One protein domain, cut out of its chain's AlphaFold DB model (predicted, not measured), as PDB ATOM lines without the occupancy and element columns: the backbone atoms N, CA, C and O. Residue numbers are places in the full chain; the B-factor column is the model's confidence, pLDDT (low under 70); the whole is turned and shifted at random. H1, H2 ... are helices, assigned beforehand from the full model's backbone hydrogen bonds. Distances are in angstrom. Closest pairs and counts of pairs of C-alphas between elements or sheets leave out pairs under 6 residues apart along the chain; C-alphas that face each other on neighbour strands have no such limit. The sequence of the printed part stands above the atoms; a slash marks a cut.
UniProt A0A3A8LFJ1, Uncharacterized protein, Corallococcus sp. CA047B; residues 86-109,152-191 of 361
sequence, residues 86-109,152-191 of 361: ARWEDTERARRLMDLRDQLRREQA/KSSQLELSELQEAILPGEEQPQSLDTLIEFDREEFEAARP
ATOM      1  N   ALA A  86     168.334 125.250 206.349       74.12
ATOM      2  CA  ALA A  86     167.231 124.749 205.520       74.12
ATOM      3  C   ALA A  86     167.542 123.327 205.024       74.12
ATOM      4  O   ALA A  86     168.184 123.163 203.984       74.12
ATOM      5  N   ARG A  87     167.120 122.291 205.760       87.00
ATOM      6  CA  ARG A  87     167.108 120.920 205.229       87.00
ATOM      7  C   ARG A  87     165.787 120.659 204.516       87.00
ATOM      8  O   ARG A  87     164.763 121.244 204.866       87.00
ATOM      9  N   TRP A  88     165.798 119.770 203.524       90.19
ATOM     10  CA  TRP A  88     164.569 119.380 202.828       90.19
ATOM     11  C   TRP A  88     163.539 118.837 203.826       90.19
ATOM     12  O   TRP A  88     162.371 119.217 203.774       90.19
ATOM     13  N   GLU A  89     164.006 118.037 204.787       91.44
ATOM     14  CA  GLU A  89     163.211 117.425 205.851       91.44
ATOM     15  C   GLU A  89     162.483 118.444 206.740       91.44
ATOM     16  O   GLU A  89     161.464 118.107 207.338       91.44
ATOM     17  N   ASP A  90     162.968 119.686 206.812       90.56
ATOM     18  CA  ASP A  90     162.360 120.732 207.638       90.56
ATOM     19  C   ASP A  90     161.146 121.378 206.944       90.56
ATOM     20  O   ASP A  90     160.308 122.023 207.588       90.56
ATOM     21  N   THR A  91     161.004 121.187 205.627       91.25
ATOM     22  CA  THR A  91     159.870 121.720 204.868       91.25
ATOM     23  C   THR A  91     158.564 121.035 205.276       91.25
ATOM     24  O   THR A  91     158.513 119.834 205.535       91.25
ATOM     25  N   GLU A  92     157.471 121.801 205.314       93.31
ATOM     26  CA  GLU A  92     156.140 121.272 205.652       93.31
ATOM     27  C   GLU A  92     155.737 120.112 204.735       93.31
ATOM     28  O   GLU A  92     155.219 119.092 205.180       93.31
ATOM     29  N   ARG A  93     156.037 120.246 203.442       93.25
ATOM     30  CA  ARG A  93     155.724 119.227 202.445       93.25
ATOM     31  C   ARG A  93     156.534 117.944 202.656       93.25
ATOM     32  O   ARG A  93     155.950 116.865 202.590       93.25
ATOM     33  N   ALA A  94     157.830 118.045 202.962       93.88
ATOM     34  CA  ALA A  94     158.643 116.876 203.285       93.88
ATOM     35  C   ALA A  94     158.134 116.166 204.541       93.88
ATOM     36  O   ALA A  94     158.004 114.945 204.527       93.88
ATOM     37  N   ARG A  95     157.783 116.914 205.596       95.38
ATOM     38  CA  ARG A  95     157.207 116.335 206.821       95.38
ATOM     39  C   ARG A  95     155.947 115.529 206.517       95.38
ATOM     40  O   ARG A  95     155.909 114.347 206.839       95.38
ATOM     41  N   ARG A  96     155.001 116.101 205.762       96.06
ATOM     42  CA  ARG A  96     153.790 115.388 205.319       96.06
ATOM     43  C   ARG A  96     154.093 114.111 204.532       96.06
ATOM     44  O   ARG A  96     153.504 113.069 204.802       96.06
ATOM     45  N   LEU A  97     155.032 114.158 203.583       95.38
ATOM     46  CA  LEU A  97     155.430 112.975 202.808       95.38
ATOM     47  C   LEU A  97     156.036 111.871 203.693       95.38
ATOM     48  O   LEU A  97     155.784 110.685 203.473       95.38
ATOM     49  N   MET A  98     156.844 112.249 204.686       95.94
ATOM     50  CA  MET A  98     157.490 111.307 205.603       95.94
ATOM     51  C   MET A  98     156.479 110.696 206.580       95.94
ATOM     52  O   MET A  98     156.498 109.479 206.773       95.94
ATOM     53  N   ASP A  99     155.562 111.504 207.113       95.69
ATOM     54  CA  ASP A  99     154.478 111.050 207.988       95.69
ATOM     55  C   ASP A  99     153.556 110.065 207.258       95.69
ATOM     56  O   ASP A  99     153.280 108.976 207.770       95.69
ATOM     57  N   LEU A 100     153.166 110.382 206.016       94.69
ATOM     58  CA  LEU A 100     152.362 109.491 205.180       94.69
ATOM     59  C   LEU A 100     153.086 108.165 204.903       94.69
ATOM     60  O   LEU A 100     152.472 107.096 204.919       94.69
ATOM     61  N   ARG A 101     154.407 108.203 204.688       95.88
ATOM     62  CA  ARG A 101     155.207 106.987 204.476       95.88
ATOM     63  C   ARG A 101     155.196 106.097 205.708       95.88
ATOM     64  O   ARG A 101     155.061 104.878 205.588       95.88
ATOM     65  N   ASP A 102     155.337 106.694 206.882       94.44
ATOM     66  CA  ASP A 102     155.307 105.960 208.139       94.44
ATOM     67  C   ASP A 102     153.904 105.419 208.441       94.44
ATOM     68  O   ASP A 102     153.784 104.285 208.912       94.44
ATOM     69  N   GLN A 103     152.844 106.161 208.103       93.25
ATOM     70  CA  GLN A 103     151.463 105.685 208.194       93.25
ATOM     71  C   GLN A 103     151.228 104.463 207.297       93.25
ATOM     72  O   GLN A 103     150.816 103.417 207.800       93.25
ATOM     73  N   LEU A 104     151.571 104.541 206.007       91.81
ATOM     74  CA  LEU A 104     151.401 103.426 205.068       91.81
ATOM     75  C   LEU A 104     152.177 102.175 205.502       91.81
ATOM     76  O   LEU A 104     151.673 101.059 205.385       91.81
ATOM     77  N   ARG A 105     153.382 102.338 206.062       93.38
ATOM     78  CA  ARG A 105     154.157 101.215 206.622       93.38
ATOM     79  C   ARG A 105     153.457 100.562 207.813       93.38
ATOM     80  O   ARG A 105     153.479  99.337 207.933       93.38
ATOM     81  N   ARG A 106     152.837 101.352 208.698       91.88
ATOM     82  CA  ARG A 106     152.052 100.819 209.827       91.88
ATOM     83  C   ARG A 106     150.823 100.067 209.329       91.88
ATOM     84  O   ARG A 106     150.574  98.962 209.805       91.88
ATOM     85  N   GLU A 107     150.103 100.623 208.358       90.38
ATOM     86  CA  GLU A 107     148.938  99.976 207.743       90.38
ATOM     87  C   GLU A 107     149.315  98.643 207.083       90.38
ATOM     88  O   GLU A 107     148.668  97.627 207.336       90.38
ATOM     89  N   GLN A 108     150.414  98.605 206.323       89.69
ATOM     90  CA  GLN A 108     150.943  97.369 205.734       89.69
ATOM     91  C   GLN A 108     151.303  96.333 206.806       89.69
ATOM     92  O   GLN A 108     150.897  95.175 206.707       89.69
ATOM     93  N   ALA A 109     151.999  96.739 207.872       90.75
ATOM     94  CA  ALA A 109     152.360  95.836 208.964       90.75
ATOM     95  C   ALA A 109     151.130  95.279 209.708       90.75
ATOM     96  O   ALA A 109     151.132  94.119 210.130       90.75
ATOM     97  N   LYS A 152     141.583 104.468 202.891       85.56
ATOM     98  CA  LYS A 152     140.996 105.498 202.014       85.56
ATOM     99  C   LYS A 152     141.529 106.897 202.330       85.56
ATOM    100  O   LYS A 152     141.732 107.682 201.408       85.56
ATOM    101  N   SER A 153     141.776 107.194 203.607       89.31
ATOM    102  CA  SER A 153     142.342 108.478 204.037       89.31
ATOM    103  C   SER A 153     143.767 108.663 203.512       89.31
ATOM    104  O   SER A 153     144.067 109.700 202.929       89.31
ATOM    105  N   SER A 154     144.630 107.649 203.646       88.50
ATOM    106  CA  SER A 154     146.005 107.720 203.131       88.50
ATOM    107  C   SER A 154     146.067 107.796 201.605       88.50
ATOM    108  O   SER A 154     146.942 108.465 201.058       88.50
ATOM    109  N   GLN A 155     145.135 107.147 200.898       89.81
ATOM    110  CA  GLN A 155     145.031 107.262 199.439       89.81
ATOM    111  C   GLN A 155     144.616 108.669 198.991       89.81
ATOM    112  O   GLN A 155     145.160 109.173 198.008       89.81
ATOM    113  N   LEU A 156     143.686 109.308 199.707       92.44
ATOM    114  CA  LEU A 156     143.275 110.681 199.418       92.44
ATOM    115  C   LEU A 156     144.439 111.658 199.625       92.44
ATOM    116  O   LEU A 156     144.738 112.440 198.728       92.44
ATOM    117  N   GLU A 157     145.146 111.555 200.754       92.94
ATOM    118  CA  GLU A 157     146.303 112.414 201.028       92.94
ATOM    119  C   GLU A 157     147.434 112.211 200.007       92.94
ATOM    120  O   GLU A 157     148.036 113.184 199.549       92.94
ATOM    121  N   LEU A 158     147.695 110.966 199.586       92.88
ATOM    122  CA  LEU A 158     148.664 110.685 198.524       92.88
ATOM    123  C   LEU A 158     148.278 111.381 197.211       92.88
ATOM    124  O   LEU A 158     149.141 111.955 196.547       92.88
ATOM    125  N   SER A 159     146.992 111.356 196.852       93.06
ATOM    126  CA  SER A 159     146.481 112.028 195.654       93.06
ATOM    127  C   SER A 159     146.611 113.550 195.744       93.06
ATOM    128  O   SER A 159     146.978 114.188 194.760       93.06
ATOM    129  N   GLU A 160     146.336 114.143 196.908       94.81
ATOM    130  CA  GLU A 160     146.507 115.584 197.139       94.81
ATOM    131  C   GLU A 160     147.978 116.009 197.036       94.81
ATOM    132  O   GLU A 160     148.300 117.011 196.391       94.81
ATOM    133  N   LEU A 161     148.887 115.242 197.647       93.25
ATOM    134  CA  LEU A 161     150.325 115.503 197.578       93.25
ATOM    135  C   LEU A 161     150.859 115.318 196.157       93.25
ATOM    136  O   LEU A 161     151.680 116.122 195.713       93.25
ATOM    137  N   GLN A 162     150.373 114.313 195.427       93.94
ATOM    138  CA  GLN A 162     150.712 114.142 194.019       93.94
ATOM    139  C   GLN A 162     150.331 115.379 193.204       93.94
ATOM    140  O   GLN A 162     151.190 115.896 192.496       93.94
ATOM    141  N   GLU A 163     149.106 115.890 193.327       93.44
ATOM    142  CA  GLU A 163     148.673 117.071 192.565       93.44
ATOM    143  C   GLU A 163     149.481 118.328 192.936       93.44
ATOM    144  O   GLU A 163     149.828 119.138 192.077       93.44
ATOM    145  N   ALA A 164     149.865 118.479 194.208       91.06
ATOM    146  CA  ALA A 164     150.702 119.598 194.648       91.06
ATOM    147  C   ALA A 164     152.136 119.555 194.070       91.06
ATOM    148  O   ALA A 164     152.746 120.603 193.801       91.06
ATOM    149  N   ILE A 165     152.691 118.352 193.905       89.94
ATOM    150  CA  ILE A 165     154.073 118.118 193.461       89.94
ATOM    151  C   ILE A 165     154.156 118.046 191.924       89.94
ATOM    152  O   ILE A 165     155.026 118.667 191.308       89.94
ATOM    153  N   LEU A 166     153.222 117.327 191.304       89.38
ATOM    154  CA  LEU A 166     153.125 117.021 189.877       89.38
ATOM    155  C   LEU A 166     151.726 117.390 189.346       89.38
ATOM    156  O   LEU A 166     150.935 116.500 189.032       89.38
ATOM    157  N   PRO A 167     151.406 118.690 189.218       87.88
ATOM    158  CA  PRO A 167     150.078 119.113 188.786       87.88
ATOM    159  C   PRO A 167     149.755 118.601 187.379       87.88
ATOM    160  O   PRO A 167     150.560 118.756 186.449       87.88
ATOM    161  N   GLY A 168     148.568 118.011 187.219       85.69
ATOM    162  CA  GLY A 168     148.104 117.448 185.946       85.69
ATOM    163  C   GLY A 168     148.737 116.103 185.564       85.69
ATOM    164  O   GLY A 168     148.696 115.716 184.392       85.69
ATOM    165  N   GLU A 169     149.351 115.398 186.519       88.81
ATOM    166  CA  GLU A 169     149.806 114.024 186.318       88.81
ATOM    167  C   GLU A 169     148.671 113.029 186.589       88.81
ATOM    168  O   GLU A 169     148.300 112.776 187.732       88.81
ATOM    169  N   GLU A 170     148.133 112.443 185.516       86.50
ATOM    170  CA  GLU A 170     146.990 111.521 185.575       86.50
ATOM    171  C   GLU A 170     147.355 110.141 186.143       86.50
ATOM    172  O   GLU A 170     146.495 109.435 186.668       86.50
ATOM    173  N   GLN A 171     148.621 109.722 186.020       87.44
ATOM    174  CA  GLN A 171     149.055 108.408 186.489       87.44
ATOM    175  C   GLN A 171     149.470 108.471 187.961       87.44
ATOM    176  O   GLN A 171     150.366 109.254 188.295       87.44
ATOM    177  N   PRO A 172     148.888 107.638 188.846       89.31
ATOM    178  CA  PRO A 172     149.274 107.613 190.250       89.31
ATOM    179  C   PRO A 172     150.752 107.226 190.385       89.31
ATOM    180  O   PRO A 172     151.195 106.213 189.838       89.31
ATOM    181  N   GLN A 173     151.512 108.049 191.100       90.94
ATOM    182  CA  GLN A 173     152.923 107.834 191.393       90.94
ATOM    183  C   GLN A 173     153.086 107.180 192.763       90.94
ATOM    184  O   GLN A 173     152.268 107.344 193.668       90.94
ATOM    185  N   SER A 174     154.177 106.432 192.930       93.56
ATOM    186  CA  SER A 174     154.517 105.897 194.247       93.56
ATOM    187  C   SER A 174     154.951 107.024 195.189       93.56
ATOM    188  O   SER A 174     155.556 108.009 194.757       93.56
ATOM    189  N   LEU A 175     154.698 106.861 196.489       93.25
ATOM    190  CA  LEU A 175     155.116 107.837 197.494       93.25
ATOM    191  C   LEU A 175     156.636 108.065 197.492       93.25
ATOM    192  O   LEU A 175     157.084 109.203 197.606       93.25
ATOM    193  N   ASP A 176     157.430 107.010 197.304       93.50
ATOM    194  CA  ASP A 176     158.890 107.134 197.223       93.50
ATOM    195  C   ASP A 176     159.321 107.970 196.006       93.50
ATOM    196  O   ASP A 176     160.246 108.777 196.108       93.50
ATOM    197  N   THR A 177     158.609 107.853 194.880       90.56
ATOM    198  CA  THR A 177     158.835 108.698 193.696       90.56
ATOM    199  C   THR A 177     158.518 110.166 193.980       90.56
ATOM    200  O   THR A 177     159.281 111.040 193.571       90.56
ATOM    201  N   LEU A 178     157.427 110.451 194.699       92.00
ATOM    202  CA  LEU A 178     157.064 111.818 195.092       92.00
ATOM    203  C   LEU A 178     158.082 112.422 196.069       92.00
ATOM    204  O   LEU A 178     158.449 113.585 195.921       92.00
ATOM    205  N   ILE A 179     158.583 111.624 197.018       93.75
ATOM    206  CA  ILE A 179     159.652 112.018 197.947       93.75
ATOM    207  C   ILE A 179     160.935 112.372 197.195       93.75
ATOM    208  O   ILE A 179     161.512 113.432 197.433       93.75
ATOM    209  N   GLU A 180     161.393 111.499 196.291       91.00
ATOM    210  CA  GLU A 180     162.592 111.759 195.488       91.00
ATOM    211  C   GLU A 180     162.428 113.047 194.679       91.00
ATOM    212  O   GLU A 180     163.316 113.899 194.666       91.00
ATOM    213  N   PHE A 181     161.269 113.217 194.048       89.75
ATOM    214  CA  PHE A 181     160.979 114.380 193.230       89.75
ATOM    215  C   PHE A 181     160.968 115.683 194.032       89.75
ATOM    216  O   PHE A 181     161.575 116.667 193.609       89.75
ATOM    217  N   ASP A 182     160.279 115.708 195.172       91.62
ATOM    218  CA  ASP A 182     160.173 116.908 195.999       91.62
ATOM    219  C   ASP A 182     161.535 117.316 196.564       91.62
ATOM    220  O   ASP A 182     161.908 118.490 196.558       91.62
ATOM    221  N   ARG A 183     162.333 116.319 196.958       91.25
ATOM    222  CA  ARG A 183     163.716 116.533 197.369       91.25
ATOM    223  C   ARG A 183     164.550 117.136 196.245       91.25
ATOM    224  O   ARG A 183     165.295 118.082 196.478       91.25
ATOM    225  N   GLU A 184     164.435 116.626 195.026       89.19
ATOM    226  CA  GLU A 184     165.136 117.196 193.873       89.19
ATOM    227  C   GLU A 184     164.673 118.610 193.525       89.19
ATOM    228  O   GLU A 184     165.495 119.435 193.130       89.19
ATOM    229  N   GLU A 185     163.380 118.909 193.655       88.25
ATOM    230  CA  GLU A 185     162.835 120.256 193.463       88.25
ATOM    231  C   GLU A 185     163.403 121.233 194.501       88.25
ATOM    232  O   GLU A 185     163.839 122.327 194.140       88.25
ATOM    233  N   PHE A 186     163.487 120.813 195.763       89.19
ATOM    234  CA  PHE A 186     164.138 121.582 196.820       89.19
ATOM    235  C   PHE A 186     165.619 121.847 196.511       89.19
ATOM    236  O   PHE A 186     166.091 122.980 196.606       89.19
ATOM    237  N   GLU A 187     166.346 120.820 196.072       84.00
ATOM    238  CA  GLU A 187     167.750 120.932 195.663       84.00
ATOM    239  C   GLU A 187     167.934 121.865 194.451       84.00
ATOM    240  O   GLU A 187     168.869 122.666 194.406       84.00
ATOM    241  N   ALA A 188     167.014 121.819 193.486       82.94
ATOM    242  CA  ALA A 188     167.009 122.700 192.319       82.94
ATOM    243  C   ALA A 188     166.725 124.164 192.677       82.94
ATOM    244  O   ALA A 188     167.195 125.071 191.988       82.94
ATOM    245  N   ALA A 189     165.952 124.386 193.742       84.56
ATOM    246  CA  ALA A 189     165.572 125.700 194.240       84.56
ATOM    247  C   ALA A 189     166.653 126.358 195.113       84.56
ATOM    248  O   ALA A 189     166.435 127.468 195.610       84.56
ATOM    249  N   ARG A 190     167.820 125.718 195.298       83.50
ATOM    250  CA  ARG A 190     168.945 126.335 196.010       83.50
ATOM    251  C   ARG A 190     169.248 127.715 195.418       83.50
ATOM    252  O   ARG A 190     169.352 127.846 194.196       83.50
ATOM    253  N   PRO A 191     169.427 128.748 196.259       86.44
ATOM    254  CA  PRO A 191     169.679 130.090 195.769       86.44
ATOM    255  C   PRO A 191     170.978 130.107 194.966       86.44
ATOM    256  O   PRO A 191     172.054 129.785 195.468       86.44
TER     257      PRO A 191
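AT A GLANCE: This is residues 86 to 109 and 152 to 191 of the 361 residues of an uncharacterized protein of Corallococcus sp. CA047B (UniProt A0A3A8LFJ1). Three helices lie side by side in a small bundle, their centres making a triangle, with H1 running opposite to H2 and H3. Residues 166 to 174 loop from H2 back to the beginning of H3. The 64 printed residues include named helices H1, H2 and H3, in that order, and no named strand: all helix. The whole is compact, radius of gyration of the C-alphas 12.0 A, yet elongated, 39 by 25 by 15 A.

HOW THE PARTS SIT: H1, residues 92 to 109, touches H2, residues 152 to 165, with residues 97 to 104 alone; the closest C-alphas, of Leu 100 and Ser 154, are 6.9 A apart. They run opposite ways at a shallow tilt of 32 degrees. H1 touches H3, residues 175 to 188, with residues 94 to 101 alone; the closest C-alphas, of Leu 97 and Ile 179, are 6.5 A apart. They run opposite ways at a shallow tilt of 19 degrees. H2 and H3 touch, closest at the C-alphas of Ile 165 and Asp 182, 6.7 A, and run the same way at a shallow tilt of 26 degrees. In H1, H2 and H3 every O i to N i+4 pair is within hydrogen-bond range.

IN THESE COORDINATES: H1 spans 25.9 A from C-alpha 92 at (156.140, 121.272, 205.652), H2 20.1 A, and H3 19.7 A to C-alpha 188 at (167.009, 122.700, 192.319).

THE WHOLE: The C-alphas farthest apart, of Ala 109 and Pro 191, are 40.6 A apart. Residues 110 to 151 are not printed; C-alphas 109 and 152 are 16.5 A apart across this cut. The link from H2 to H3 is short. No printed residue is under pLDDT 70.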